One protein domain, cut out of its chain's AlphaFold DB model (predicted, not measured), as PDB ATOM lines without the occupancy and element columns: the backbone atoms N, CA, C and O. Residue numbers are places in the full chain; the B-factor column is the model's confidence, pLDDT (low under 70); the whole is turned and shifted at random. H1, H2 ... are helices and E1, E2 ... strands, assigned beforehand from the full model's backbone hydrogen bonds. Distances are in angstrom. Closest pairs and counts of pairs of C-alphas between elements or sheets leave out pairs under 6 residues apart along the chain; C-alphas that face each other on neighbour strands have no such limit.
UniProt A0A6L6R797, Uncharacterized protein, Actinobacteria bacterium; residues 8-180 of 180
ATOM      1  N   ARG A   8     256.003 123.229 185.043       96.69
ATOM      2  CA  ARG A   8     255.152 123.989 185.961       96.69
ATOM      3  C   ARG A   8     254.119 124.776 185.175       96.69
ATOM      4  O   ARG A   8     254.475 125.632 184.362       96.69
ATOM      5  N   ILE A   9     252.846 124.519 185.451       98.06
ATOM      6  CA  ILE A   9     251.739 125.205 184.797       98.06
ATOM      7  C   ILE A   9     250.792 125.856 185.797       98.06
ATOM      8  O   ILE A   9     250.576 125.366 186.904       98.06
ATOM      9  N   VAL A  10     250.179 126.946 185.361       98.38
ATOM     10  CA  VAL A  10     248.988 127.521 185.984       98.38
ATOM     11  C   VAL A  10     247.781 127.124 185.149       98.38
ATOM     12  O   VAL A  10     247.845 127.158 183.917       98.38
ATOM     13  N   VAL A  11     246.678 126.785 185.814       98.69
ATOM     14  CA  VAL A  11     245.408 126.477 185.151       98.69
ATOM     15  C   VAL A  11     244.348 127.497 185.556       98.69
ATOM     16  O   VAL A  11     243.925 127.549 186.704       98.69
ATOM     17  N   GLU A  12     243.897 128.312 184.609       98.69
ATOM     18  CA  GLU A  12     242.823 129.290 184.796       98.69
ATOM     19  C   GLU A  12     241.488 128.699 184.336       98.69
ATOM     20  O   GLU A  12     241.354 128.287 183.184       98.69
ATOM     21  N   VAL A  13     240.492 128.651 185.223       98.75
ATOM     22  CA  VAL A  13     239.218 127.952 184.997       98.75
ATOM     23  C   VAL A  13     238.059 128.942 184.998       98.75
ATOM     24  O   VAL A  13     237.643 129.424 186.051       98.75
ATOM     25  N   GLY A  14     237.533 129.252 183.813       98.25
ATOM     26  CA  GLY A  14     236.277 129.979 183.636       98.25
ATOM     27  C   GLY A  14     235.055 129.054 183.647       98.25
ATOM     28  O   GLY A  14     235.154 127.847 183.871       98.25
ATOM     29  N   THR A  15     233.878 129.614 183.369       98.00
ATOM     30  CA  THR A  15     232.615 128.856 183.301       98.00
ATOM     31  C   THR A  15     232.409 128.127 181.968       98.00
ATOM     32  O   THR A  15     231.614 127.191 181.892       98.00
ATOM     33  N   LYS A  16     233.101 128.553 180.904       97.50
ATOM     34  CA  LYS A  16     232.981 128.021 179.531       97.50
ATOM     35  C   LYS A  16     234.300 127.525 178.952       97.50
ATOM     36  O   LYS A  16     234.293 126.746 177.996       97.50
ATOM     37  N   ARG A  17     235.415 128.056 179.450       97.88
ATOM     38  CA  ARG A  17     236.765 127.844 178.925       97.88
ATOM     39  C   ARG A  17     237.743 127.693 180.082       97.88
ATOM     40  O   ARG A  17     237.562 128.297 181.136       97.88
ATOM     41  N   SER A  18     238.813 126.953 179.848       98.69
ATOM     42  CA  SER A  18     239.970 126.904 180.738       98.69
ATOM     43  C   SER A  18     241.246 127.115 179.939       98.69
ATOM     44  O   SER A  18     241.275 126.797 178.752       98.69
ATOM     45  N   PHE A  19     242.281 127.644 180.582       98.75
ATOM     46  CA  PHE A  19     243.603 127.850 179.999       98.75
ATOM     47  C   PHE A  19     244.662 127.186 180.862       98.75
ATOM     48  O   PHE A  19     244.690 127.412 182.066       98.75
ATOM     49  N   ALA A  20     245.561 126.431 180.240       98.69
ATOM     50  CA  ALA A  20     246.824 126.039 180.847       98.69
ATOM     51  C   ALA A  20     247.918 126.991 180.351       98.69
ATOM     52  O   ALA A  20     247.882 127.449 179.205       98.69
ATOM     53  N   SER A  21     248.876 127.342 181.204       98.44
ATOM     54  CA  SER A  21     250.006 128.207 180.847       98.44
ATOM     55  C   SER A  21     251.272 127.746 181.549       98.44
ATOM     56  O   SER A  21     251.274 127.647 182.774       98.44
ATOM     57  N   ALA A  22     252.340 127.494 180.792       97.69
ATOM     58  CA  ALA A  22     253.643 127.169 181.354       97.69
ATOM     59  C   ALA A  22     254.261 128.422 181.979       97.69
ATOM     60  O   ALA A  22     254.494 129.421 181.298       97.69
ATOM     61  N   VAL A  23     254.504 128.381 183.288       94.19
ATOM     62  CA  VAL A  23     254.883 129.579 184.055       94.19
ATOM     63  C   VAL A  23     256.274 130.074 183.670       94.19
ATOM     64  O   VAL A  23     256.498 131.274 183.557       94.19
ATOM     65  N   ASP A  24     257.188 129.140 183.416       95.00
ATOM     66  CA  ASP A  24     258.588 129.427 183.092       95.00
ATOM     67  C   ASP A  24     258.819 129.805 181.626       95.00
ATOM     68  O   ASP A  24     259.936 130.157 181.245       95.00
ATOM     69  N   TYR A  25     257.772 129.705 180.807       97.50
ATOM     70  CA  TYR A  25     257.829 129.778 179.353       97.50
ATOM     71  C   TYR A  25     256.671 130.651 178.836       97.50
ATOM     72  O   TYR A  25     255.671 130.137 178.321       97.50
ATOM     73  N   PRO A  26     256.760 131.988 178.995       96.56
ATOM     74  CA  PRO A  26     255.697 132.910 178.614       96.56
ATOM     75  C   PRO A  26     255.332 132.746 177.135       96.56
ATOM     76  O   PRO A  26     256.194 132.567 176.277       96.56
ATOM     77  N   GLY A  27     254.032 132.788 176.843       96.62
ATOM     78  CA  GLY A  27     253.488 132.503 175.512       96.62
ATOM     79  C   GLY A  27     253.121 131.035 175.287       96.62
ATOM     80  O   GLY A  27     252.240 130.756 174.474       96.62
ATOM     81  N   TRP A  28     253.685 130.087 176.043       98.31
ATOM     82  CA  TRP A  28     253.265 128.690 175.964       98.31
ATOM     83  C   TRP A  28     251.988 128.455 176.776       98.31
ATOM     84  O   TRP A  28     252.008 128.054 177.941       98.31
ATOM     85  N   ALA A  29     250.849 128.759 176.161       98.06
ATOM     86  CA  ALA A  29     249.545 128.635 176.789       98.06
ATOM     87  C   ALA A  29     248.476 128.239 175.776       98.06
ATOM     88  O   ALA A  29     248.471 128.733 174.652       98.06
ATOM     89  N   ARG A  30     247.545 127.369 176.175       98.31
ATOM     90  CA  ARG A  30     246.435 126.920 175.323       98.31
ATOM     91  C   ARG A  30     245.137 126.854 176.101       98.31
ATOM     92  O   ARG A  30     245.123 126.571 177.298       98.31
ATOM     93  N   GLY A  31     244.050 127.159 175.397       97.88
ATOM     94  CA  GLY A  31     242.701 127.172 175.942       97.88
ATOM     95  C   GLY A  31     241.839 126.041 175.394       97.88
ATOM     96  O   GLY A  31     241.837 125.787 174.190       97.88
ATOM     97  N   ALA A  32     241.035 125.423 176.253       98.19
ATOM     98  CA  ALA A  32     240.065 124.391 175.887       98.19
ATOM     99  C   ALA A  32     238.754 124.546 176.676       98.19
ATOM    100  O   ALA A  32     238.534 125.548 177.356       98.19
ATOM    101  N   LYS A  33     237.836 123.580 176.538       97.62
ATOM    102  CA  LYS A  33     236.540 123.581 177.248       97.62
ATOM    103  C   LYS A  33     236.642 123.123 178.705       97.62
ATOM    104  O   LYS A  33     235.738 123.414 179.478       97.62
ATOM    105  N   SER A  34     237.695 122.392 179.053       98.25
ATOM    106  CA  SER A  34     237.952 121.889 180.401       98.25
ATOM    107  C   SER A  34     239.420 122.101 180.779       98.25
ATOM    108  O   SER A  34     240.248 122.284 179.879       98.25
ATOM    109  N   PRO A  35     239.749 122.063 182.082       98.44
ATOM    110  CA  PRO A  35     241.124 122.096 182.574       98.44
ATOM    111  C   PRO A  35     242.022 121.049 181.905       98.44
ATOM    112  O   PRO A  35     243.014 121.419 181.288       98.44
ATOM    113  N   ASP A  36     241.624 119.774 181.935       98.25
ATOM    114  CA  ASP A  36     242.433 118.665 181.405       98.25
ATOM    115  C   ASP A  36     242.712 118.826 179.907       98.25
ATOM    116  O   ASP A  36     243.859 118.764 179.475       98.25
ATOM    117  N   ALA A  37     241.688 119.176 179.120       98.50
ATOM    118  CA  ALA A  37     241.852 119.411 177.688       98.50
ATOM    119  C   ALA A  37     242.741 120.633 177.389       98.50
ATOM    120  O   ALA A  37     243.349 120.714 176.325       98.50
ATOM    121  N   ALA A  38     242.807 121.615 178.297       98.56
ATOM    122  CA  ALA A  38     243.692 122.765 178.138       98.56
ATOM    123  C   ALA A  38     245.152 122.370 178.394       98.56
ATOM    124  O   ALA A  38     246.039 122.852 177.691       98.56
ATOM    125  N   VAL A  39     245.393 121.471 179.357       98.50
ATOM    126  CA  VAL A  39     246.715 120.879 179.608       98.50
ATOM    127  C   VAL A  39     247.153 120.024 178.421       98.50
ATOM    128  O   VAL A  39     248.251 120.229 177.913       98.50
ATOM    129  N   GLU A  40     246.289 119.141 177.917       98.06
ATOM    130  CA  GLU A  40     246.561 118.332 176.719       98.06
ATOM    131  C   GLU A  40     246.929 119.216 175.518       98.06
ATOM    132  O   GLU A  40     247.998 119.059 174.929       98.06
ATOM    133  N   ALA A  41     246.104 120.227 175.220       97.81
ATOM    134  CA  ALA A  41     246.349 121.155 174.118       97.81
ATOM    135  C   ALA A  41     247.655 121.951 174.282       97.81
ATOM    136  O   ALA A  41     248.298 122.291 173.287       97.81
ATOM    137  N   LEU A  42     248.041 122.284 175.520       97.81
ATOM    138  CA  LEU A  42     249.319 122.932 175.814       97.81
ATOM    139  C   LEU A  42     250.483 122.005 175.459       97.81
ATOM    140  O   LEU A  42     251.409 122.444 174.776       97.81
ATOM    141  N   LEU A  43     250.424 120.735 175.866       97.31
ATOM    142  CA  LEU A  43     251.477 119.753 175.603       97.31
ATOM    143  C   LEU A  43     251.635 119.457 174.105       97.31
ATOM    144  O   LEU A  43     252.763 119.394 173.622       97.31
ATOM    145  N   GLU A  44     250.536 119.390 173.347       97.06
ATOM    146  CA  GLU A  44     250.566 119.238 171.880       97.06
ATOM    147  C   GLU A  44     251.369 120.345 171.174       97.06
ATOM    148  O   GLU A  44     251.908 120.143 170.087       97.06
ATOM    149  N   TYR A  45     251.455 121.529 171.784       96.88
ATOM    150  CA  TYR A  45     252.141 122.689 171.218       96.88
ATOM    151  C   TYR A  45     253.606 122.801 171.666       96.88
ATOM    152  O   TYR A  45     254.281 123.752 171.271       96.88
ATOM    153  N   TRP A  46     254.126 121.825 172.424       96.56
ATOM    154  CA  TRP A  46     255.520 121.796 172.882       96.56
ATOM    155  C   TRP A  46     256.516 122.029 171.735       96.56
ATOM    156  O   TRP A  46     257.293 122.978 171.798       96.56
ATOM    157  N   GLN A  47     256.437 121.240 170.654       96.62
ATOM    158  CA  GLN A  47     257.350 121.353 169.501       96.62
ATOM    159  C   GLN A  47     257.278 122.716 168.807       96.62
ATOM    160  O   GLN A  47     258.263 123.190 168.251       96.62
ATOM    161  N   ARG A  48     256.111 123.371 168.825       97.62
ATOM    162  CA  ARG A  48     255.990 124.722 168.263       97.62
ATOM    163  C   ARG A  48     256.657 125.751 169.166       97.62
ATOM    164  O   ARG A  48     257.243 126.711 168.675       97.62
ATOM    165  N   TYR A  49     256.581 125.551 170.479       98.25
ATOM    166  CA  TYR A  49     257.213 126.440 171.440       98.25
ATOM    167  C   TYR A  49     258.737 126.258 171.517       98.25
ATOM    168  O   TYR A  49     259.436 127.233 171.791       98.25
ATOM    169  N   THR A  50     259.290 125.072 171.223       97.62
ATOM    170  CA  THR A  50     260.755 124.878 171.232       97.62
ATOM    171  C   THR A  50     261.469 125.840 170.284       97.62
ATOM    172  O   THR A  50     262.507 126.373 170.652       97.62
ATOM    173  N   VAL A  51     260.872 126.161 169.130       98.06
ATOM    174  CA  VAL A  51     261.409 127.156 168.184       98.06
ATOM    175  C   VAL A  51     261.546 128.539 168.835       98.06
ATOM    176  O   VAL A  51     262.546 129.226 168.645       98.06
ATOM    177  N   ILE A  52     260.560 128.953 169.638       98.56
ATOM    178  CA  ILE A  52     260.600 130.226 170.376       98.56
ATOM    179  C   ILE A  52     261.680 130.177 171.460       98.56
ATOM    180  O   ILE A  52     262.443 131.130 171.618       98.56
ATOM    181  N   ALA A  53     261.766 129.073 172.200       98.06
ATOM    182  CA  ALA A  53     262.774 128.918 173.238       98.06
ATOM    183  C   ALA A  53     264.200 128.956 172.664       98.06
ATOM    184  O   ALA A  53     265.051 129.663 173.201       98.06
ATOM    185  N   GLU A  54     264.444 128.288 171.535       98.25
ATOM    186  CA  GLU A  54     265.737 128.285 170.843       98.25
ATOM    187  C   GLU A  54     266.148 129.693 170.394       98.25
ATOM    188  O   GLU A  54     267.292 130.097 170.611       98.25
ATOM    189  N   LEU A  55     265.209 130.486 169.859       98.31
ATOM    190  CA  LEU A  55     265.435 131.901 169.524       98.31
ATOM    191  C   LEU A  55     265.812 132.747 170.753       98.31
ATOM    192  O   LEU A  55     266.569 133.710 170.633       98.31
ATOM    193  N   ALA A  56     265.321 132.383 171.939       98.19
ATOM    194  CA  ALA A  56     265.683 133.024 173.204       98.19
ATOM    195  C   ALA A  56     266.993 132.490 173.822       98.19
ATOM    196  O   ALA A  56     267.417 132.983 174.874       98.19
ATOM    197  N   GLY A  57     267.650 131.514 173.180       97.75
ATOM    198  CA  GLY A  57     268.855 130.852 173.683       97.75
ATOM    199  C   GLY A  57     268.578 129.783 174.742       97.75
ATOM    200  O   GLY A  57     269.454 129.483 175.555       97.75
ATOM    201  N   GLU A  58     267.369 129.226 174.759       96.12
ATOM    202  CA  GLU A  58     266.927 128.204 175.701       96.12
ATOM    203  C   GLU A  58     266.609 126.877 175.016       96.12
ATOM    204  O   GLU A  58     266.322 126.811 173.825       96.12
ATOM    205  N   ALA A  59     266.645 125.802 175.798       92.31
ATOM    206  CA  ALA A  59     266.221 124.482 175.367       92.31
ATOM    207  C   ALA A  59     265.090 124.006 176.277       92.31
ATOM    208  O   ALA A  59     265.230 124.019 177.502       92.31
ATOM    209  N   VAL A  60     263.994 123.553 175.673       91.19
ATOM    210  CA  VAL A  60     262.834 123.012 176.387       91.19
ATOM    211  C   VAL A  60     262.792 121.513 176.144       91.19
ATOM    212  O   VAL A  60     262.554 121.067 175.023       91.19
ATOM    213  N   ALA A  61     263.037 120.731 177.194       90.44
ATOM    214  CA  ALA A  61     262.883 119.283 177.127       90.44
ATOM    215  C   ALA A  61     261.416 118.905 176.883       90.44
ATOM    216  O   ALA A  61     260.513 119.650 177.270       90.44
ATOM    217  N   GLU A  62     261.186 117.745 176.267       92.88
ATOM    218  CA  GLU A  62     259.837 117.193 176.148       92.88
ATOM    219  C   GLU A  62     259.243 116.999 177.555       92.88
ATOM    220  O   GLU A  62     259.857 116.326 178.393       92.88
ATOM    221  N   PRO A  63     258.090 117.618 177.857       90.44
ATOM    222  CA  PRO A  63     257.470 117.509 179.167       90.44
ATOM    223  C   PRO A  63     256.889 116.105 179.353       90.44
ATOM    224  O   PRO A  63     255.832 115.777 178.823       90.44
ATOM    225  N   VAL A  64     257.578 115.279 180.140       87.50
ATOM    226  CA  VAL A  64     257.099 113.941 180.533       87.50
ATOM    227  C   VAL A  64     256.180 113.970 181.757       87.50
ATOM    228  O   VAL A  64     255.490 112.991 182.027       87.50
ATOM    229  N   ASP A  65     256.186 115.078 182.499       91.56
ATOM    230  CA  ASP A  65     255.361 115.300 183.683       91.56
ATOM    231  C   ASP A  65     254.978 116.782 183.800       91.56
ATOM    232  O   ASP A  65     255.714 117.671 183.348       91.56
ATOM    233  N   VAL A  66     253.827 117.044 184.416       95.12
ATOM    234  CA  VAL A  66     253.236 118.375 184.566       95.12
ATOM    235  C   VAL A  66     252.852 118.603 186.021       95.12
ATOM    236  O   VAL A  66     252.106 117.831 186.617       95.12
ATOM    237  N   LEU A  67     253.298 119.728 186.572       96.81
ATOM    238  CA  LEU A  67     252.921 120.177 187.905       96.81
ATOM    239  C   LEU A  67     252.000 121.393 187.795       96.81
ATOM    240  O   LEU A  67     252.444 122.483 187.427       96.81
ATOM    241  N   VAL A  68     250.730 121.230 188.166       97.81
ATOM    242  CA  VAL A  68     249.817 122.366 188.358       97.81
ATOM    243  C   VAL A  68     250.211 123.080 189.649       97.81
ATOM    244  O   VAL A  68     249.908 122.611 190.743       97.81
ATOM    245  N   VAL A  69     250.920 124.203 189.524       97.88
ATOM    246  CA  VAL A  69     251.412 124.970 190.681       97.88
ATOM    247  C   VAL A  69     250.355 125.903 191.259       97.88
ATOM    248  O   VAL A  69     250.432 126.266 192.429       97.88
ATOM    249  N   GLU A  70     249.359 126.278 190.458       98.19
ATOM    250  CA  GLU A  70     248.246 127.114 190.894       98.19
ATOM    251  C   GLU A  70     247.031 126.909 189.980       98.19
ATOM    252  O   GLU A  70     247.166 126.797 188.756       98.19
ATOM    253  N   GLN A  71     245.840 126.896 190.579       98.56
ATOM    254  CA  GLN A  71     244.572 126.923 189.858       98.56
ATOM    255  C   GLN A  71     243.857 128.249 190.135       98.56
ATOM    256  O   GLN A  71     243.583 128.588 191.285       98.56
ATOM    257  N   LEU A  72     243.538 128.990 189.075       98.56
ATOM    258  CA  LEU A  72     242.930 130.318 189.129       98.56
ATOM    259  C   LEU A  72     241.447 130.260 188.761       98.56
ATOM    260  O   LEU A  72     241.044 129.524 187.859       98.56
ATOM    261  N   VAL A  73     240.634 131.089 189.416       98.62
ATOM    262  CA  VAL A  73     239.235 131.305 189.021       98.62
ATOM    263  C   VAL A  73     239.200 132.332 187.893       98.62
ATOM    264  O   VAL A  73     239.511 133.502 188.107       98.62
ATOM    265  N   GLY A  74     238.825 131.886 186.697       98.12
ATOM    266  CA  GLY A  74     238.691 132.720 185.510       98.12
ATOM    267  C   GLY A  74     237.530 133.712 185.596       98.12
ATOM    268  O   GLY A  74     236.642 133.620 186.443       98.12
ATOM    269  N   ASN A  75     237.524 134.672 184.677       98.12
ATOM    270  CA  ASN A  75     236.493 135.695 184.554       98.12
ATOM    271  C   ASN A  75     235.873 135.703 183.142       98.12
ATOM    272  O   ASN A  75     236.095 134.811 182.322       98.12
ATOM    273  N   SER A  76     235.087 136.736 182.831       98.06
ATOM    274  CA  SER A  76     234.447 136.879 181.517       98.06
ATOM    275  C   SER A  76     235.435 136.952 180.344       98.06
ATOM    276  O   SER A  76     235.068 136.588 179.230       98.06
ATOM    277  N   THR A  77     236.677 137.386 180.572       97.19
ATOM    278  CA  THR A  77     237.747 137.394 179.560       97.19
ATOM    279  C   THR A  77     238.261 135.979 179.299       97.19
ATOM    280  O   THR A  77     238.418 135.597 178.138       97.19
ATOM    281  N   THR A  78     238.412 135.166 180.348       98.00
ATOM    282  CA  THR A  78     238.692 133.724 180.238       98.00
ATOM    283  C   THR A  78     237.635 133.041 179.383       98.00
ATOM    284  O   THR A  78     237.949 132.372 178.400       98.00
ATOM    285  N   ASP A  79     236.363 133.290 179.698       97.94
ATOM    286  CA  ASP A  79     235.229 132.707 178.980       97.94
ATOM    287  C   ASP A  79     235.096 133.216 177.542       97.94
ATOM    288  O   ASP A  79     234.576 132.501 176.679       97.94
ATOM    289  N   PHE A  80     235.576 134.431 177.272       95.81
ATOM    290  CA  PHE A  80     235.673 134.975 175.922       95.81
ATOM    291  C   PHE A  80     236.778 134.295 175.101       95.81
ATOM    292  O   PHE A  80     236.634 134.160 173.887       95.81
ATOM    293  N   GLY A  81     237.826 133.796 175.759       95.88
ATOM    294  CA  GLY A  81     238.908 133.047 175.124       95.88
ATOM    295  C   GLY A  81     240.291 133.665 175.298       95.88
ATOM    296  O   GLY A  81     241.114 133.509 174.406       95.88
ATOM    297  N   ALA A  82     240.563 134.337 176.417       97.19
ATOM    298  CA  ALA A  82     241.902 134.817 176.746       97.19
ATOM    299  C   ALA A  82     242.217 134.605 178.238       97.19
ATOM    300  O   ALA A  82     241.381 134.977 179.064       97.19
ATOM    301  N   PRO A  83     243.408 134.097 178.613       96.00
ATOM    302  CA  PRO A  83     243.828 134.051 180.008       96.00
ATOM    303  C   PRO A  83     243.927 135.480 180.548       96.00
ATOM    304  O   PRO A  83     244.399 136.387 179.855       96.00
ATOM    305  N   ALA A  84     243.429 135.721 181.755       94.62
ATOM    306  CA  ALA A  84     243.213 137.073 182.265       94.62
ATOM    307  C   ALA A  84     243.544 137.281 183.734       94.62
ATOM    308  O   ALA A  84     243.497 138.423 184.198       94.62
ATOM    309  N   ILE A  85     243.856 136.213 184.454       97.50
ATOM    310  CA  ILE A  85     244.113 136.277 185.881       97.50
ATOM    311  C   ILE A  85     245.617 136.168 186.101       97.50
ATOM    312  O   ILE A  85     246.260 135.228 185.631       97.50
ATOM    313  N   ALA A  86     246.170 137.162 186.798       96.44
ATOM    314  CA  ALA A  86     247.553 137.117 187.239       96.44
ATOM    315  C   ALA A  86     247.693 136.045 188.323       96.44
ATOM    316  O   ALA A  86     246.939 136.059 189.299       96.44
ATOM    317  N   SER A  87     248.633 135.124 188.142       97.00
ATOM    318  CA  SER A  87     248.962 134.125 189.156       97.00
ATOM    319  C   SER A  87     249.723 134.756 190.320       97.00
ATOM    320  O   SER A  87     250.315 135.834 190.190       97.00
ATOM    321  N   SER A  88     249.770 134.065 191.457       96.38
ATOM    322  CA  SER A  88     250.606 134.476 192.588       96.38
ATOM    323  C   SER A  88     252.072 134.679 192.170       96.38
ATOM    324  O   SER A  88     252.693 135.670 192.558       96.38
ATOM    325  N   LEU A  89     252.583 133.817 191.282       92.62
ATOM    326  CA  LEU A  89     253.942 133.867 190.728       92.62
ATOM    327  C   LEU A  89     254.182 135.090 189.833       92.62
ATOM    328  O   LEU A  89     255.290 135.610 189.783       92.62
ATOM    329  N   GLU A  90     253.148 135.580 189.150       95.12
ATOM    330  CA  GLU A  90     253.241 136.763 188.287       95.12
ATOM    331  C   GLU A  90     253.104 138.082 189.057       95.12
ATOM    332  O   GLU A  90     253.490 139.137 188.550       95.12
ATOM    333  N   THR A  91     252.539 138.033 190.267       95.62
ATOM    334  CA  THR A  91     252.430 139.188 191.175       95.62
ATOM    335  C   THR A  91     253.588 139.294 192.165       95.62
ATOM    336  O   THR A  91     253.739 140.330 192.812       95.62
ATOM    337  N   ALA A  92     254.394 138.237 192.286       93.50
ATOM    338  CA  ALA A  92     255.574 138.211 193.133       93.50
ATOM    339  C   ALA A  92     256.663 139.174 192.630       93.50
ATOM    340  O   ALA A  92     256.666 139.615 191.477       93.50
ATOM    341  N   GLU A  93     257.610 139.497 193.512       93.25
ATOM    342  CA  GLU A  93     258.784 140.277 193.135       93.25
ATOM    343  C   GLU A  93     259.607 139.516 192.087       93.25
ATOM    344  O   GLU A  93     259.986 138.360 192.285       93.25
ATOM    345  N   LEU A  94     259.864 140.172 190.956       93.25
ATOM    346  CA  LEU A  94     260.583 139.583 189.837       93.25
ATOM    347  C   LEU A  94     262.074 139.900 189.958       93.25
ATOM    348  O   LEU A  94     262.483 141.052 189.800       93.25
ATOM    349  N   ALA A  95     262.880 138.868 190.213       94.94
ATOM    350  CA  ALA A  95     264.334 138.984 190.213       94.94
ATOM    351  C   ALA A  95     264.844 139.482 188.849       94.94
ATOM    352  O   ALA A  95     264.275 139.170 187.802       94.94
ATOM    353  N   ALA A  96     265.908 140.288 188.850       95.12
ATOM    354  CA  ALA A  96     266.369 140.986 187.648       95.12
ATOM    355  C   ALA A  96     266.848 140.036 186.532       95.12
ATOM    356  O   ALA A  96     266.622 140.303 185.351       95.12
ATOM    357  N   ASP A  97     267.502 138.937 186.899       96.62
ATOM    358  CA  ASP A  97     267.958 137.893 185.982       96.62
ATOM    359  C   ASP A  97     266.786 137.126 185.358       96.62
ATOM    360  O   ASP A  97     266.758 136.947 184.136       96.62
ATOM    361  N   GLU A  98     265.784 136.769 186.162       95.88
ATOM    362  CA  GLU A  98     264.556 136.144 185.666       95.88
ATOM    363  C   GLU A  98     263.752 137.108 184.788       95.88
ATOM    364  O   GLU A  98     263.305 136.745 183.704       95.88
ATOM    365  N   GLY A  99     263.645 138.381 185.170       96.88
ATOM    366  CA  GLY A  99     263.009 139.398 184.335       96.88
ATOM    367  C   GLY A  99     263.701 139.563 182.982       96.88
ATOM    368  O   GLY A  99     263.034 139.629 181.947       96.88
ATOM    369  N   ALA A 100     265.038 139.557 182.957       97.94
ATOM    370  CA  ALA A 100     265.800 139.582 181.712       97.94
ATOM    371  C   ALA A 100     265.570 138.318 180.867       97.94
ATOM    372  O   ALA A 100     265.529 138.406 179.638       97.94
ATOM    373  N   ARG A 101     265.413 137.152 181.504       97.94
ATOM    374  CA  ARG A 101     265.095 135.883 180.839       97.94
ATOM    375  C   ARG A 101     263.705 135.903 180.204       97.94
ATOM    376  O   ARG A 101     263.591 135.719 178.993       97.94
ATOM    377  N   LEU A 102     262.669 136.219 180.979       97.81
ATOM    378  CA  LEU A 102     261.293 136.311 180.488       97.81
ATOM    379  C   LEU A 102     261.156 137.351 179.368       97.81
ATOM    380  O   LEU A 102     260.435 137.130 178.396       97.81
ATOM    381  N   HIS A 103     261.893 138.463 179.452       97.75
ATOM    382  CA  HIS A 103     261.924 139.458 178.384       97.75
ATOM    383  C   HIS A 103     262.557 138.923 177.088       97.75
ATOM    384  O   HIS A 103     262.032 139.201 176.012       97.75
ATOM    385  N   ARG A 104     263.628 138.113 177.152       98.62
ATOM    386  CA  ARG A 104     264.180 137.451 175.950       98.62
ATOM    387  C   ARG A 104     263.167 136.507 175.305       98.62
ATOM    388  O   ARG A 104     263.028 136.533 174.087       98.62
ATOM    389  N   LEU A 105     262.425 135.736 176.101       98.75
ATOM    390  CA  LEU A 105     261.359 134.862 175.593       98.75
ATOM    391  C   LEU A 105     260.218 135.661 174.945       98.75
ATOM    392  O   LEU A 105     259.723 135.271 173.890       98.75
ATOM    393  N   LEU A 106     259.843 136.815 175.507       98.56
ATOM    394  CA  LEU A 106     258.879 137.724 174.875       98.56
ATOM    395  C   LEU A 106     259.373 138.245 173.520       98.56
ATOM    396  O   LEU A 106     258.620 138.234 172.547       98.56
ATOM    397  N   LEU A 107     260.633 138.683 173.441       98.69
ATOM    398  CA  LEU A 107     261.225 139.131 172.179       98.69
ATOM    399  C   LEU A 107     261.269 137.995 171.151       98.69
ATOM    400  O   LEU A 107     260.943 138.223 169.993       98.69
ATOM    401  N   ALA A 108     261.572 136.767 171.575       98.88
ATOM    402  CA  ALA A 108     261.520 135.596 170.706       98.88
ATOM    403  C   ALA A 108     260.095 135.284 170.211       98.88
ATOM    404  O   ALA A 108     259.923 134.955 169.037       98.88
ATOM    405  N   CYS A 109     259.065 135.446 171.053       98.75
ATOM    406  CA  CYS A 109     257.663 135.339 170.621       98.75
ATOM    407  C   CYS A 109     257.349 136.360 169.519       98.75
ATOM    408  O   CYS A 109     256.725 136.012 168.519       98.75
ATOM    409  N   ARG A 110     257.810 137.608 169.688       98.69
ATOM    410  CA  ARG A 110     257.627 138.680 168.702       98.69
ATOM    411  C   ARG A 110     258.347 138.368 167.392       98.69
ATOM    412  O   ARG A 110     257.718 138.426 166.344       98.69
ATOM    413  N   THR A 111     259.621 137.980 167.452       98.75
ATOM    414  CA  THR A 111     260.395 137.577 166.268       98.75
ATOM    415  C   THR A 111     259.707 136.441 165.523       98.75
ATOM    416  O   THR A 111     259.504 136.537 164.318       98.75
ATOM    417  N   ARG A 112     259.268 135.396 166.235       98.69
ATOM    418  CA  ARG A 112     258.596 134.261 165.599       98.69
ATOM    419  C   ARG A 112     257.254 134.653 164.972       98.69
ATOM    420  O   ARG A 112     256.938 134.156 163.893       98.69
ATOM    421  N   PHE A 113     256.483 135.525 165.624       98.75
ATOM    422  CA  PHE A 113     255.260 136.092 165.052       98.75
ATOM    423  C   PHE A 113     255.552 136.850 163.750       98.75
ATOM    424  O   PHE A 113     254.919 136.561 162.737       98.75
ATOM    425  N   ASP A 114     256.529 137.761 163.764       98.69
ATOM    426  CA  ASP A 114     256.902 138.566 162.597       98.69
ATOM    427  C   ASP A 114     257.385 137.673 161.433       98.69
ATOM    428  O   ASP A 114     256.955 137.863 160.292       98.69
ATOM    429  N   ASP A 115     258.197 136.645 161.714       98.50
ATOM    430  CA  ASP A 115     258.673 135.679 160.714       98.50
ATOM    431  C   ASP A 115     257.508 134.961 160.023       98.50
ATOM    432  O   ASP A 115     257.441 134.924 158.792       98.50
ATOM    433  N   VAL A 116     256.567 134.414 160.800       98.38
ATOM    434  CA  VAL A 116     255.404 133.695 160.258       98.38
ATOM    435  C   VAL A 116     254.467 134.633 159.508       98.38
ATOM    436  O   VAL A 116     254.024 134.300 158.409       98.38
ATOM    437  N   ALA A 117     254.190 135.812 160.062       98.19
ATOM    438  CA  ALA A 117     253.325 136.796 159.429       98.19
ATOM    439  C   ALA A 117     253.893 137.283 158.085       98.19
ATOM    440  O   ALA A 117     253.132 137.493 157.144       98.19
ATOM    441  N   SER A 118     255.222 137.407 157.962       97.94
ATOM    442  CA  SER A 118     255.879 137.902 156.744       97.94
ATOM    443  C   SER A 118     255.749 136.978 155.527       97.94
ATOM    444  O   SER A 118     255.826 137.447 154.390       97.94
ATOM    445  N   VAL A 119     255.545 135.676 155.752       97.62
ATOM    446  CA  VAL A 119     255.430 134.657 154.692       97.62
ATOM    447  C   VAL A 119     254.022 134.070 154.567       97.62
ATOM    448  O   VAL A 119     253.789 133.215 153.713       97.62
ATOM    449  N   ALA A 120     253.082 134.506 155.408       97.94
ATOM    450  CA  ALA A 120     251.706 134.036 155.383       97.94
ATOM    451  C   ALA A 120     250.954 134.538 154.134       97.94
ATOM    452  O   ALA A 120     251.203 135.650 153.655       97.94
ATOM    453  N   PRO A 121     250.002 133.752 153.589       97.62
ATOM    454  CA  PRO A 121     249.162 134.217 152.494       97.62
ATOM    455  C   PRO A 121     248.313 135.418 152.945       97.62
ATOM    456  O   PRO A 121     247.926 135.480 154.113       97.62
ATOM    457  N   PRO A 122     247.953 136.354 152.045       96.69
ATOM    458  CA  PRO A 122     247.088 137.477 152.406       96.69
ATOM    459  C   PRO A 122     245.753 137.005 152.992       96.69
ATOM    460  O   PRO A 122     245.307 137.505 154.020       96.69
ATOM    461  N   GLU A 123     245.141 135.987 152.382       96.56
ATOM    462  CA  GLU A 123     243.903 135.382 152.862       96.56
ATOM    463  C   GLU A 123     244.177 134.146 153.723       96.56
ATOM    464  O   GLU A 123     244.800 133.182 153.285       96.56
ATOM    465  N   LEU A 124     243.634 134.154 154.940       96.75
ATOM    466  CA  LEU A 124     243.642 133.011 155.850       96.75
ATOM    467  C   LEU A 124     242.305 132.271 155.796       96.75
ATOM    468  O   LEU A 124     241.238 132.905 155.806       96.75
ATOM    469  N   ARG A 125     242.350 130.935 155.866       96.25
ATOM    470  CA  ARG A 125     241.163 130.068 155.916       96.25
ATOM    471  C   ARG A 125     240.173 130.564 156.974       96.25
ATOM    472  O   ARG A 125     240.549 130.862 158.111       96.25
ATOM    473  N   LYS A 126     238.898 130.700 156.605       92.31
ATOM    474  CA  LYS A 126     237.838 131.181 157.509       92.31
ATOM    475  C   LYS A 126     237.279 130.042 158.362       92.31
ATOM    476  O   LYS A 126     237.310 128.877 157.970       92.31
ATOM    477  N   GLY A 127     236.745 130.385 159.533       85.88
ATOM    478  CA  GLY A 127     236.067 129.424 160.402       85.88
ATOM    479  C   GLY A 127     234.698 128.982 159.852       85.88
ATOM    480  O   GLY A 127     234.192 129.574 158.898       85.88
ATOM    481  N   PRO A 128     234.019 128.015 160.504       81.50
ATOM    482  CA  PRO A 128     232.759 127.423 160.022       81.50
ATOM    483  C   PRO A 128     231.606 128.409 159.783       81.50
ATOM    484  O   PRO A 128     230.642 128.082 159.102       81.50
ATOM    485  N   ARG A 129     231.678 129.609 160.370       79.69
ATOM    486  CA  ARG A 129     230.676 130.677 160.217       79.69
ATOM    487  C   ARG A 129     231.172 131.844 159.351       79.69
ATOM    488  O   ARG A 129     230.663 132.949 159.483       79.69
ATOM    489  N   GLY A 130     232.218 131.637 158.548       81.75
ATOM    490  CA  GLY A 130     232.809 132.654 157.665       81.75
ATOM    491  C   GLY A 130     233.640 133.736 158.370       81.75
ATOM    492  O   GLY A 130     234.226 134.585 157.706       81.75
ATOM    493  N   GLY A 131     233.721 133.712 159.704       85.06
ATOM    494  CA  GLY A 131     234.527 134.649 160.489       85.06
ATOM    495  C   GLY A 131     236.029 134.345 160.456       85.06
ATOM    496  O   GLY A 131     236.446 133.227 160.149       85.06
ATOM    497  N   GLY A 132     236.834 135.345 160.820       88.06
ATOM    498  CA  GLY A 132     238.294 135.257 160.922       88.06
ATOM    499  C   GLY A 132     238.981 136.411 160.197       88.06
ATOM    500  O   GLY A 132     238.568 136.796 159.100       88.06
ATOM    501  N   ARG A 133     240.029 136.966 160.809       95.31
ATOM    502  CA  ARG A 133     240.856 138.027 160.211       95.31
ATOM    503  C   ARG A 133     241.692 137.472 159.051       95.31
ATOM    504  O   ARG A 133     241.960 136.270 159.020       95.31
ATOM    505  N   ASP A 134     242.007 138.304 158.067       97.12
ATOM    506  CA  ASP A 134     243.102 138.050 157.122       97.12
ATOM    507  C   ASP A 134     244.449 138.387 157.788       97.12
ATOM    508  O   ASP A 134     244.461 138.864 158.927       97.12
ATOM    509  N   THR A 135     245.566 138.093 157.123       98.00
ATOM    510  CA  THR A 135     246.905 138.263 157.711       98.00
ATOM    511  C   THR A 135     247.148 139.712 158.140       98.00
ATOM    512  O   THR A 135     247.487 139.960 159.298       98.00
ATOM    513  N   ASP A 136     246.841 140.684 157.278       98.06
ATOM    514  CA  ASP A 136     247.004 142.112 157.583       98.06
ATOM    515  C   ASP A 136     246.133 142.571 158.761       98.06
ATOM    516  O   ASP A 136     246.545 143.397 159.581       98.06
ATOM    517  N   ALA A 137     244.904 142.062 158.882       97.88
ATOM    518  CA  ALA A 137     244.049 142.369 160.020       97.88
ATOM    519  C   ALA A 137     244.530 141.695 161.314       97.88
ATOM    520  O   ALA A 137     244.315 142.275 162.381       97.88
ATOM    521  N   VAL A 138     245.163 140.515 161.260       98.19
ATOM    522  CA  VAL A 138     245.823 139.914 162.435       98.19
ATOM    523  C   VAL A 138     246.999 140.785 162.875       98.19
ATOM    524  O   VAL A 138     247.041 141.160 164.044       98.19
ATOM    525  N   ILE A 139     247.881 141.187 161.954       98.56
ATOM    526  CA  ILE A 139     249.042 142.047 162.253       98.56
ATOM    527  C   ILE A 139     248.594 143.351 162.920       98.56
ATOM    528  O   ILE A 139     249.024 143.657 164.031       98.56
ATOM    529  N   ARG A 140     247.649 144.079 162.305       98.50
ATOM    530  CA  ARG A 140     247.120 145.324 162.890       98.50
ATOM    531  C   ARG A 140     246.512 145.107 164.271       98.50
ATOM    532  O   ARG A 140     246.696 145.930 165.160       98.50
ATOM    533  N   HIS A 141     245.789 144.004 164.459       98.12
ATOM    534  CA  HIS A 141     245.198 143.683 165.753       98.12
ATOM    535  C   HIS A 141     246.257 143.442 166.832       98.12
ATOM    536  O   HIS A 141     246.096 143.935 167.949       98.12
ATOM    537  N   VAL A 142     247.316 142.701 166.501       98.25
ATOM    538  CA  VAL A 142     248.452 142.463 167.396       98.25
ATOM    539  C   VAL A 142     249.101 143.782 167.782       98.25
ATOM    540  O   VAL A 142     249.162 144.095 168.971       98.25
ATOM    541  N   ASP A 143     249.466 144.609 166.803       97.88
ATOM    542  CA  ASP A 143     250.094 145.899 167.074       97.88
ATOM    543  C   ASP A 143     249.199 146.800 167.943       97.88
ATOM    544  O   ASP A 143     249.667 147.346 168.944       97.88
ATOM    545  N   ASP A 144     247.906 146.932 167.634       97.94
ATOM    546  CA  ASP A 144     246.976 147.768 168.409       97.94
ATOM    547  C   ASP A 144     246.878 147.327 169.880       97.94
ATOM    548  O   ASP A 144     246.872 148.161 170.800       97.94
ATOM    549  N   VAL A 145     246.808 146.016 170.124       96.31
ATOM    550  CA  VAL A 145     246.703 145.454 171.476       96.31
ATOM    551  C   VAL A 145     248.023 145.568 172.228       96.31
ATOM    552  O   VAL A 145     248.003 145.990 173.386       96.31
ATOM    553  N   GLU A 146     249.167 145.292 171.598       94.50
ATOM    554  CA  GLU A 146     250.478 145.487 172.225       94.50
ATOM    555  C   GLU A 146     250.685 146.951 172.633       94.50
ATOM    556  O   GLU A 146     251.095 147.242 173.762       94.50
ATOM    557  N   HIS A 147     250.327 147.902 171.761       94.62
ATOM    558  CA  HIS A 147     250.359 149.328 172.097       94.62
ATOM    559  C   HIS A 147     249.444 149.660 173.282       94.62
ATOM    560  O   HIS A 147     249.789 150.510 174.107       94.62
ATOM    561  N   ALA A 148     248.283 149.010 173.394       94.88
ATOM    562  CA  ALA A 148     247.393 149.180 174.538       94.88
ATOM    563  C   ALA A 148     247.965 148.569 175.829       94.88
ATOM    564  O   ALA A 148     247.832 149.185 176.890       94.88
ATOM    565  N   TYR A 149     248.617 147.405 175.755       93.75
ATOM    566  CA  TYR A 149     249.250 146.737 176.897       93.75
ATOM    567  C   TYR A 149     250.443 147.526 177.434       93.75
ATOM    568  O   TYR A 149     250.539 147.717 178.643       93.75
ATOM    569  N   ARG A 150     251.273 148.116 176.563       88.94
ATOM    570  CA  ARG A 150     252.386 149.001 176.968       88.94
ATOM    571  C   ARG A 150     251.941 150.201 177.811       88.94
ATOM    572  O   ARG A 150     252.735 150.748 178.569       88.94
ATOM    573  N   ARG A 151     250.672 150.617 177.708       91.75
ATOM    574  CA  ARG A 151     250.093 151.714 178.506       91.75
ATOM    575  C   ARG A 151     249.536 151.264 179.864       91.75
ATOM    576  O   ARG A 151     249.047 152.100 180.623       91.75
ATOM    577  N   LYS A 152     249.574 149.969 180.195       90.94
ATOM    578  CA  LYS A 152     249.084 149.422 181.471       90.94
ATOM    579  C   LYS A 152     250.143 149.544 182.566       90.94
ATOM    580  O   LYS A 152     250.769 148.570 182.961       90.94
ATOM    581  N   ALA A 153     250.298 150.757 183.094       81.12
ATOM    582  CA  ALA A 153     251.288 151.069 184.130       81.12
ATOM    583  C   ALA A 153     251.080 150.328 185.469       81.12
ATOM    584  O   ALA A 153     251.978 150.313 186.301       81.12
ATOM    585  N   ASN A 154     249.905 149.736 185.700       91.88
ATOM    586  CA  ASN A 154     249.556 149.045 186.942       91.88
ATOM    587  C   ASN A 154     249.687 147.515 186.865       91.88
ATOM    588  O   ASN A 154     249.274 146.828 187.798       91.88
ATOM    589  N   TRP A 155     250.181 146.965 185.756       95.50
ATOM    590  CA  TRP A 155     250.396 145.525 185.640       95.50
ATOM    591  C   TRP A 155     251.725 145.113 186.277       95.50
ATOM    592  O   TRP A 155     252.738 145.769 186.025       95.50
ATOM    593  N   PRO A 156     251.755 144.012 187.054       95.62
ATOM    594  CA  PRO A 156     253.010 143.394 187.458       95.62
ATOM    595  C   PRO A 156     253.871 143.059 186.226       95.62
ATOM    596  O   PRO A 156     253.319 142.588 185.225       95.62
ATOM    597  N   PRO A 157     255.202 143.261 186.265       95.00
ATOM    598  CA  PRO A 157     256.064 143.032 185.104       95.00
ATOM    599  C   PRO A 157     255.964 141.615 184.519       95.00
ATOM    600  O   PRO A 157     255.828 141.466 183.305       95.00
ATOM    601  N   ALA A 158     255.962 140.580 185.367       95.75
ATOM    602  CA  ALA A 158     255.841 139.191 184.920       95.75
ATOM    603  C   ALA A 158     254.484 138.924 184.246       95.75
ATOM    604  O   ALA A 158     254.439 138.342 183.161       95.75
ATOM    605  N   TYR A 159     253.389 139.437 184.820       96.75
ATOM    606  CA  TYR A 159     252.065 139.360 184.196       96.75
ATOM    607  C   TYR A 159     252.029 140.064 182.832       96.75
ATOM    608  O   TYR A 159     251.495 139.518 181.868       96.75
ATOM    609  N   ALA A 160     252.622 141.259 182.718       96.81
ATOM    610  CA  ALA A 160     252.670 141.997 181.459       96.81
ATOM    611  C   ALA A 160     253.434 141.227 180.370       96.81
ATOM    612  O   ALA A 160     252.963 141.150 179.230       96.81
ATOM    613  N   ILE A 161     254.565 140.608 180.726       97.12
ATOM    614  CA  ILE A 161     255.335 139.750 179.820       97.12
ATOM    615  C   ILE A 161     254.497 138.545 179.383       97.12
ATOM    616  O   ILE A 161     254.305 138.348 178.183       97.12
ATOM    617  N   ARG A 162     253.941 137.776 180.327       96.69
ATOM    618  CA  ARG A 162     253.146 136.574 180.026       96.69
ATOM    619  C   ARG A 162     251.921 136.895 179.177       96.69
ATOM    620  O   ARG A 162     251.637 136.177 178.221       96.69
ATOM    621  N   ARG A 163     251.210 137.981 179.492       97.31
ATOM    622  CA  ARG A 163     250.008 138.405 178.764       97.31
ATOM    623  C   ARG A 163     250.319 138.837 177.332       97.31
ATOM    624  O   ARG A 163     249.556 138.505 176.429       97.31
ATOM    625  N   THR A 164     251.421 139.555 177.130       98.19
ATOM    626  CA  THR A 164     251.854 139.992 175.795       98.19
ATOM    627  C   THR A 164     252.359 138.805 174.977       98.19
ATOM    628  O   THR A 164     251.923 138.614 173.848       98.19
ATOM    629  N   ALA A 165     253.189 137.946 175.575       98.50
ATOM    630  CA  ALA A 165     253.703 136.746 174.922       98.50
ATOM    631  C   ALA A 165     252.573 135.800 174.493       98.50
ATOM    632  O   ALA A 165     252.591 135.330 173.365       98.50
ATOM    633  N   TRP A 166     251.563 135.573 175.346       98.38
ATOM    634  CA  TRP A 166     250.385 134.782 174.969       98.38
ATOM    635  C   TRP A 166     249.635 135.387 173.779       98.38
ATOM    636  O   TRP A 166     249.227 134.654 172.889       98.38
ATOM    637  N   HIS A 167     249.445 136.709 173.746       98.50
ATOM    638  CA  HIS A 167     248.713 137.345 172.648       98.50
ATOM    639  C   HIS A 167     249.450 137.205 171.311       98.50
ATOM    640  O   HIS A 167     248.826 136.909 170.294       98.50
ATOM    641  N   LEU A 168     250.779 137.337 171.333       98.69
ATOM    642  CA  LEU A 168     251.635 137.070 170.179       98.69
ATOM    643  C   LEU A 168     251.544 135.609 169.730       98.69
ATOM    644  O   LEU A 168     251.322 135.354 168.549       98.69
ATOM    645  N   THR A 169     251.705 134.648 170.645       98.56
ATOM    646  CA  THR A 169     251.730 133.221 170.290       98.56
ATOM    647  C   THR A 169     250.365 132.688 169.864       98.56
ATOM    648  O   THR A 169     250.300 131.878 168.944       98.56
ATOM    649  N   ASP A 170     249.272 133.175 170.458       98.06
ATOM    650  CA  ASP A 170     247.906 132.831 170.049       98.06
ATOM    651  C   ASP A 170     247.663 133.216 168.582       98.06
ATOM    652  O   ASP A 170     247.182 132.399 167.797       98.06
ATOM    653  N   HIS A 171     248.092 134.417 168.176       98.31
ATOM    654  CA  HIS A 171     247.950 134.876 166.793       98.31
ATOM    655  C   HIS A 171     248.995 134.308 165.831       98.31
ATOM    656  O   HIS A 171     248.675 134.057 164.672       98.31
ATOM    657  N   LEU A 172     250.217 134.046 166.298       98.19
ATOM    658  CA  LEU A 172     251.220 133.278 165.556       98.19
ATOM    659  C   LEU A 172     250.642 131.920 165.145       98.19
ATOM    660  O   LEU A 172     250.645 131.571 163.966       98.19
ATOM    661  N   TRP A 173     250.111 131.168 166.108       97.19
ATOM    662  CA  TRP A 173     249.557 129.850 165.836       97.19
ATOM    663  C   TRP A 173     248.230 129.920 165.080       97.19
ATOM    664  O   TRP A 173     247.976 129.055 164.248       97.19
ATOM    665  N   GLU A 174     247.418 130.967 165.282       96.19
ATOM    666  CA  GLU A 174     246.252 131.241 164.434       96.19
ATOM    667  C   GLU A 174     246.654 131.364 162.957       96.19
ATOM    668  O   GLU A 174     245.980 130.794 162.097       96.19
ATOM    669  N   ILE A 175     247.730 132.099 162.653       97.69
ATOM    670  CA  ILE A 175     248.231 132.242 161.283       97.69
ATOM    671  C   ILE A 175     248.707 130.885 160.760       97.69
ATOM    672  O   ILE A 175     248.258 130.475 159.688       97.69
ATOM    673  N   GLU A 176     249.552 130.162 161.499       96.12
ATOM    674  CA  GLU A 176     250.052 128.842 161.077       96.12
ATOM    675  C   GLU A 176     248.902 127.865 160.775       96.12
ATOM    676  O   GLU A 176     248.864 127.258 159.705       96.12
ATOM    677  N   ASP A 177     247.915 127.767 161.670       94.69
ATOM    678  CA  ASP A 177     246.801 126.816 161.562       94.69
ATOM    679  C   ASP A 177     245.800 127.173 160.443       94.69
ATOM    680  O   ASP A 177     244.991 126.338 160.012       94.69
ATOM    681  N   ARG A 178     245.804 128.430 159.979       95.75
ATOM    682  CA  ARG A 178     244.877 128.945 158.955       95.75
ATOM    683  C   ARG A 178     245.546 129.247 157.612       95.75
ATOM    684  O   ARG A 178     244.823 129.593 156.676       95.75
ATOM    685  N   SER A 179     246.868 129.116 157.517       93.81
ATOM    686  CA  SER A 179     247.638 129.308 156.277       93.81
ATOM    687  C   SER A 179     247.621 128.084 155.353       93.81
ATOM    688  O   SER A 179     248.051 128.187 154.207       93.81
ATOM    689  N   THR A 180     247.129 126.942 155.842       79.12
ATOM    690  CA  THR A 180     246.950 125.692 155.083       79.12
ATOM    691  C   THR A 180     245.536 125.526 154.549       79.12
ATOM    692  O   THR A 180     244.584 125.779 155.337       79.12
TER     693      THR A 180
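AT A GLANCE: This is residues 8 to 180 of the 180 residues of an uncharacterized protein of Actinobacteria bacterium (UniProt A0A6L6R797). Three long helices, H5, H6 and H7, form an up-and-down bundle, each running against the one before it, and a small, strongly twisted four-stranded sheet sits beside the bundle, grazed by residues 162 to 170 of H7, with H1 covering one face of the sheet. H2 crosses H5, and the short H3 and H4 only graze the sheet. The printed part has 173 residues, with four named strands and seven named helices in the order E1 E2 E3 H1 H2 E4 H3 H4 H5 H6 H7. The sheet, E3 E2 E1 E4, is mixed, and the class is mixed, helices and strands. The whole is compact, with a radius of gyration of the C-alphas of 15.5 A and spans of 42 by 36 by 34 A.

IN THESE COORDINATES: E1, residues 8 to 13, begins with C-alpha 8 at (255.152, 123.989, 185.961). E2 is residues 18 to 22 and E3 residues 29 to 32. H1 is residues 35 to 44 and H2 residues 46 to 55. E4, residues 66 to 73, is 19.6 A long and bends by 61 degrees at residue 69. H3 is residues 76 to 80 and H4 residues 88 to 91. H5, residues 96 to 119, is 35.3 A long and begins with C-alpha 96 at (266.369, 140.986, 187.648). H6, residues 135 to 150, is 22.7 A long. H7, residues 157 to 178, is 31.7 A long and ends with C-alpha 178 at (244.877, 128.945, 158.955).

HOW THE PARTS SIT: E1, E2 and E3 form a meander, each strand the antiparallel neighbour of the one before; N 10 and O 21 are 2.9 A apart, and N 20 and O 30 are 3.0 A apart, both within hydrogen-bond range. E4 is parallel to E1, with N 9 and O 67 at 2.9 A. H1 is on the sheet; its closest C-alphas to E3 are Ala 38 and Ala 32, 4.6 A. H2 and H5 touch, about perpendicular at 72 degrees, only just past steep, closest at the C-alphas of Ile 52 and Ala 108, 5.5 A. H7 is the hub: it touches H5 at a shallow tilt of 21 degrees, the same way, closest at the C-alphas of Leu 172 and Phe 113, 4.9 A. H6 and H7 form a helical hairpin at 4 degrees, closest at the C-alphas of Glu 146 and Thr 164, 6.7 A. H4 touches residues 157 to 159 of H7, closest at the C-alphas of Glu 90 and Ala 158, 4.9 A. Every O i to N i+4 pair is within hydrogen-bond range in H1, H3, H6 and H7, against 4 of 6 in H2 and 19 of 20 in H5; H4 is too short for such a pair.

THE WHOLE: The C-alphas of Ala 96 and Arg 129, the two farthest apart, are 46.2 A apart. The printed part has no cut. The link from H5 to H6, residues 120 to 134, is long. The mean pLDDT of the printed part is 96.2, and no printed residue is under 70.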